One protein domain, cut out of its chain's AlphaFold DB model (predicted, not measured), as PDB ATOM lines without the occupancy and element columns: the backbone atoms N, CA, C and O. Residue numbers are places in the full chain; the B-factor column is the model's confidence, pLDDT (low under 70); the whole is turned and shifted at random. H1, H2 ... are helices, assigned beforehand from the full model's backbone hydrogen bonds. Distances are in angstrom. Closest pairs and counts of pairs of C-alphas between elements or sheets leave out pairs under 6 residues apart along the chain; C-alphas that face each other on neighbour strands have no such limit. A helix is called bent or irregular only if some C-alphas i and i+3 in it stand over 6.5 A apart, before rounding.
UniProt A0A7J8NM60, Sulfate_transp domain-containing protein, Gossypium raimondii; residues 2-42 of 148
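What this domain is: This is residues 2 to 42 of the 148 residues of the protein "Sulfate_transp domain-containing protein" of Gossypium raimondii (UniProt A0A7J8NM60). Two helices form an open, flat U, with H1 as one arm and H2 as the other, joined at its base by residues 22 to 25. The space between the arms is empty, and H1 kinks near the base. The printed part has 41 residues, with two named helices, H1 then H2, and no named strand; it is all helix. It is only just extended, close to loose, with a radius of gyration of the C-alphas of 13.6 A and spans of 34 by 29 by 5 A.

Where its parts are: The longest helix, H1, residues 2 to 21, runs 24.9 A from C-alpha 2 at (-25.334, -39.099, 27.424). H2, residues 26 to 40, runs 21.4 A to C-alpha 40 at (-9.714, -21.454, 36.742).

How they stand to each other: H1 has a kink of 47 degrees near residue 15. It is only just irregular: C-alphas 16 and 19 are 6.8 A apart. H1 and H2 are apart, with no C-alpha of one within 8 A of the other. O i to N i+4 pairs are within hydrogen-bond range in 14 of 16 cases in H1 and 10 of 11 in H2.

The domain as a whole: The two farthest C-alphas, of Phe 16 and Asn 42, are 37.2 A apart. The printed part has no cut, and the link from H1 to H2 is tight. Mean pLDDT of the printed part is 89.6; no printed residue is under 70.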
ATOM      1  N   ALA A   2     -26.454 -39.285  26.480       93.25
ATOM      2  CA  ALA A   2     -25.334 -39.099  27.424       93.25
ATOM      3  C   ALA A   2     -25.710 -38.469  28.787       93.25
ATOM      4  O   ALA A   2     -25.375 -39.040  29.819       93.25
ATOM      5  N   ASN A   3     -26.483 -37.374  28.816       96.19
ATOM      6  CA  ASN A   3     -26.909 -36.743  30.081       96.19
ATOM      7  C   ASN A   3     -27.769 -37.676  30.952       96.19
ATOM      8  O   ASN A   3     -27.666 -37.652  32.173       96.19
ATOM      9  N   VAL A   4     -28.597 -38.521  30.322       96.06
ATOM     10  CA  VAL A   4     -29.433 -39.512  31.025       96.06
ATOM     11  C   VAL A   4     -28.556 -40.604  31.632       96.06
ATOM     12  O   VAL A   4     -28.742 -40.963  32.789       96.06
ATOM     13  N   VAL A   5     -27.555 -41.084  30.884       96.00
ATOM     14  CA  VAL A   5     -26.582 -42.074  31.372       96.00
ATOM     15  C   VAL A   5     -25.749 -41.504  32.524       96.00
ATOM     16  O   VAL A   5     -25.584 -42.171  33.540       96.00
ATOM     17  N   GLN A   6     -25.278 -40.259  32.416       95.50
ATOM     18  CA  GLN A   6     -24.536 -39.587  33.485       95.50
ATOM     19  C   GLN A   6     -25.402 -39.372  34.731       95.50
ATOM     20  O   GLN A   6     -24.950 -39.656  35.835       95.50
ATOM     21  N   GLY A   7     -26.650 -38.920  34.570       96.19
ATOM     22  CA  GLY A   7     -27.589 -38.761  35.682       96.19
ATOM     23  C   GLY A   7     -27.878 -40.085  36.393       96.19
ATOM     24  O   GLY A   7     -27.831 -40.147  37.619       96.19
ATOM     25  N   PHE A   8     -28.082 -41.163  35.633       95.56
ATOM     26  CA  PHE A   8     -28.266 -42.506  36.185       95.56
ATOM     27  C   PHE A   8     -27.009 -43.010  36.913       95.56
ATOM     28  O   PHE A   8     -27.100 -43.556  38.011       95.56
ATOM     29  N   CYS A   9     -25.822 -42.767  36.355       94.31
ATOM     30  CA  CYS A   9     -24.550 -43.102  36.991       94.31
ATOM     31  C   CYS A   9     -24.332 -42.321  38.301       94.31
ATOM     32  O   CYS A   9     -23.954 -42.916  39.310       94.31
ATOM     33  N   MET A  10     -24.640 -41.019  38.328       94.50
ATOM     34  CA  MET A  10     -24.591 -40.195  39.543       94.50
ATOM     35  C   MET A  10     -25.591 -40.678  40.597       94.50
ATOM     36  O   MET A  10     -25.236 -40.782  41.766       94.50
ATOM     37  N   MET A  11     -26.814 -41.038  40.192       93.81
ATOM     38  CA  MET A  11     -27.828 -41.606  41.087       93.81
ATOM     39  C   MET A  11     -27.340 -42.900  41.750       93.81
ATOM     40  O   MET A  11     -27.425 -43.032  42.970       93.81
ATOM     41  N   LEU A  12     -26.785 -43.834  40.969       93.62
ATOM     42  CA  LEU A  12     -26.200 -45.070  41.499       93.62
ATOM     43  C   LEU A  12     -25.005 -44.786  42.417       93.62
ATOM     44  O   LEU A  12     -24.901 -45.369  43.493       93.62
ATOM     45  N   THR A  13     -24.130 -43.860  42.021       91.69
ATOM     46  CA  THR A  13     -22.971 -43.452  42.825       91.69
ATOM     47  C   THR A  13     -23.415 -42.877  44.165       91.69
ATOM     48  O   THR A  13     -22.893 -43.265  45.197       91.69
ATOM     49  N   LEU A  14     -24.424 -42.012  44.208       90.25
ATOM     50  CA  LEU A  14     -24.925 -41.505  45.484       90.25
ATOM     51  C   LEU A  14     -25.587 -42.614  46.315       90.25
ATOM     52  O   LEU A  14     -25.357 -42.669  47.512       90.25
ATOM     53  N   LEU A  15     -26.338 -43.546  45.723       90.31
ATOM     54  CA  LEU A  15     -27.008 -44.604  46.492       90.31
ATOM     55  C   LEU A  15     -26.024 -45.604  47.132       90.31
ATOM     56  O   LEU A  15     -26.197 -45.982  48.289       90.31
ATOM     57  N   PHE A  16     -24.995 -46.028  46.392       87.06
ATOM     58  CA  PHE A  16     -24.027 -47.036  46.850       87.06
ATOM     59  C   PHE A  16     -22.779 -46.434  47.507       87.06
ATOM     60  O   PHE A  16     -22.228 -47.020  48.437       87.06
ATOM     61  N   LEU A  17     -22.321 -45.274  47.030       83.12
ATOM     62  CA  LEU A  17     -21.083 -44.622  47.459       83.12
ATOM     63  C   LEU A  17     -21.322 -43.539  48.529       83.12
ATOM     64  O   LEU A  17     -20.379 -43.222  49.244       83.12
ATOM     65  N   ALA A  18     -22.544 -43.025  48.750       81.31
ATOM     66  CA  ALA A  18     -22.817 -42.130  49.892       81.31
ATOM     67  C   ALA A  18     -22.395 -42.681  51.270       81.31
ATOM     68  O   ALA A  18     -21.786 -41.914  52.020       81.31
ATOM     69  N   PRO A  19     -22.636 -43.962  51.639       78.62
ATOM     70  CA  PRO A  19     -22.148 -44.480  52.921       78.62
ATOM     71  C   PRO A  19     -20.615 -44.485  53.006       78.62
ATOM     72  O   PRO A  19     -20.063 -44.296  54.086       78.62
ATOM     73  N   ILE A  20     -19.916 -44.630  51.874       78.25
ATOM     74  CA  ILE A  20     -18.450 -44.545  51.817       78.25
ATOM     75  C   ILE A  20     -17.960 -43.091  51.850       78.25
ATOM     76  O   ILE A  20     -16.938 -42.796  52.469       78.25
ATOM     77  N   PHE A  21     -18.708 -42.158  51.255       74.25
ATOM     78  CA  PHE A  21     -18.384 -40.734  51.272       74.25
ATOM     79  C   PHE A  21     -18.505 -40.107  52.659       74.25
ATOM     80  O   PHE A  21     -17.790 -39.149  52.938       74.25
ATOM     81  N   SER A  22     -19.292 -40.692  53.567       73.75
ATOM     82  CA  SER A  22     -19.301 -40.272  54.973       73.75
ATOM     83  C   SER A  22     -17.933 -40.422  55.658       73.75
ATOM     84  O   SER A  22     -17.671 -39.726  56.636       73.75
ATOM     85  N   TYR A  23     -17.062 -41.303  55.156       77.25
ATOM     86  CA  TYR A  23     -15.694 -41.486  55.654       77.25
ATOM     87  C   TYR A  23     -14.659 -40.658  54.890       77.25
ATOM     88  O   TYR A  23     -13.472 -40.712  55.212       77.25
ATOM     89  N   THR A  24     -15.071 -39.905  53.865       79.75
ATOM     90  CA  THR A  24     -14.132 -39.090  53.096       79.75
ATOM     91  C   THR A  24     -13.662 -37.926  53.961       79.75
ATOM     92  O   THR A  24     -14.483 -37.118  54.402       79.75
ATOM     93  N   PRO A  25     -12.349 -37.808  54.223       84.44
ATOM     94  CA  PRO A  25     -11.840 -36.710  55.021       84.44
ATOM     95  C   PRO A  25     -12.117 -35.389  54.301       84.44
ATOM     96  O   PRO A  25     -11.862 -35.268  53.101       84.44
ATOM     97  N   LEU A  26     -12.561 -34.373  55.048       88.88
ATOM     98  CA  LEU A  26     -12.747 -32.993  54.563       88.88
ATOM     99  C   LEU A  26     -11.534 -32.478  53.766       88.88
ATOM    100  O   LEU A  26     -11.681 -31.717  52.814       88.88
ATOM    101  N   VAL A  27     -10.339 -32.962  54.114       90.88
ATOM    102  CA  VAL A  27      -9.068 -32.665  53.442       90.88
ATOM    103  C   VAL A  27      -9.060 -33.098  51.971       90.88
ATOM    104  O   VAL A  27      -8.584 -32.345  51.127       90.88
ATOM    105  N   ALA A  28      -9.602 -34.273  51.636       91.88
ATOM    106  CA  ALA A  28      -9.641 -34.748  50.252       91.88
ATOM    107  C   ALA A  28     -10.591 -33.895  49.397       91.88
ATOM    108  O   ALA A  28     -10.247 -33.529  48.274       91.88
ATOM    109  N   LEU A  29     -11.750 -33.514  49.948       91.94
ATOM    110  CA  LEU A  29     -12.695 -32.627  49.266       91.94
ATOM    111  C   LEU A  29     -12.075 -31.242  49.027       91.94
ATOM    112  O   LEU A  29     -12.132 -30.724  47.914       91.94
ATOM    113  N   ALA A  30     -11.420 -30.679  50.046       93.31
ATOM    114  CA  ALA A  30     -10.708 -29.412  49.922       93.31
ATOM    115  C   ALA A  30      -9.597 -29.478  48.859       93.31
ATOM    116  O   ALA A  30      -9.488 -28.570  48.040       93.31
ATOM    117  N   ALA A  31      -8.815 -30.563  48.811       94.25
ATOM    118  CA  ALA A  31      -7.756 -30.741  47.817       94.25
ATOM    119  C   ALA A  31      -8.294 -30.771  46.376       94.25
ATOM    120  O   ALA A  31      -7.715 -30.142  45.489       94.25
ATOM    121  N   ILE A  32      -9.421 -31.453  46.143       94.12
ATOM    122  CA  ILE A  32     -10.065 -31.504  44.820       94.12
ATOM    123  C   ILE A  32     -10.576 -30.115  44.415       94.12
ATOM    124  O   ILE A  32     -10.332 -29.685  43.288       94.12
ATOM    125  N   ILE A  33     -11.230 -29.390  45.331       94.38
ATOM    126  CA  ILE A  33     -11.717 -28.027  45.067       94.38
ATOM    127  C   ILE A  33     -10.545 -27.086  44.760       94.38
ATOM    128  O   ILE A  33     -10.592 -26.362  43.769       94.38
ATOM    129  N   MET A  34      -9.473 -27.125  45.554       94.81
ATOM    130  CA  MET A  34      -8.283 -26.295  45.330       94.81
ATOM    131  C   MET A  34      -7.619 -26.595  43.982       94.81
ATOM    132  O   MET A  34      -7.280 -25.665  43.256       94.81
ATOM    133  N   SER A  35      -7.489 -27.873  43.614       94.50
ATOM    134  CA  SER A  35      -6.963 -28.285  42.304       94.50
ATOM    135  C   SER A  35      -7.793 -27.713  41.147       94.50
ATOM    136  O   SER A  35      -7.243 -27.157  40.199       94.50
ATOM    137  N   ALA A  36      -9.124 -27.762  41.258       94.88
ATOM    138  CA  ALA A  36     -10.019 -27.182  40.259       94.88
ATOM    139  C   ALA A  36      -9.915 -25.646  40.191       94.88
ATOM    140  O   ALA A  36      -9.896 -25.082  39.100       94.88
ATOM    141  N   MET A  37      -9.811 -24.966  41.339       93.25
ATOM    142  CA  MET A  37      -9.678 -23.504  41.402       93.25
ATOM    143  C   MET A  37      -8.379 -23.008  40.764       93.25
ATOM    144  O   MET A  37      -8.395 -21.999  40.062       93.25
ATOM    145  N   LEU A  38      -7.268 -23.726  40.950       90.12
ATOM    146  CA  LEU A  38      -5.993 -23.382  40.312       90.12
ATOM    147  C   LEU A  38      -6.084 -23.401  38.779       90.12
ATOM    148  O   LEU A  38      -5.446 -22.582  38.131       90.12
ATOM    149  N   GLY A  39      -6.903 -24.287  38.203       87.75
ATOM    150  CA  GLY A  39      -7.146 -24.329  36.757       87.75
ATOM    151  C   GLY A  39      -8.049 -23.208  36.232       87.75
ATOM    152  O   GLY A  39      -8.084 -22.974  35.028       87.75
ATOM    153  N   LEU A  40      -8.784 -22.522  37.112       88.94
ATOM    154  CA  LEU A  40      -9.714 -21.454  36.742       88.94
ATOM    155  C   LEU A  40      -9.075 -20.057  36.813       88.94
ATOM    156  O   LEU A  40      -9.510 -19.143  36.114       88.94
ATOM    157  N   ILE A  41      -8.059 -19.873  37.662       85.94
ATOM    158  CA  ILE A  41      -7.395 -18.578  37.857       85.94
ATOM    159  C   ILE A  41      -6.397 -18.326  36.718       85.94
ATOM    160  O   ILE A  41      -5.295 -18.871  36.703       85.94
ATOM    161  N   ASN A  42      -6.763 -17.438  35.792       87.19
ATOM    162  CA  ASN A  42      -5.873 -16.949  34.738       87.19
ATOM    163  C   ASN A  42      -5.195 -15.642  35.175       87.19
ATOM    164  O   ASN A  42      -5.801 -14.570  35.163       87.19
TER     165      ASN A  42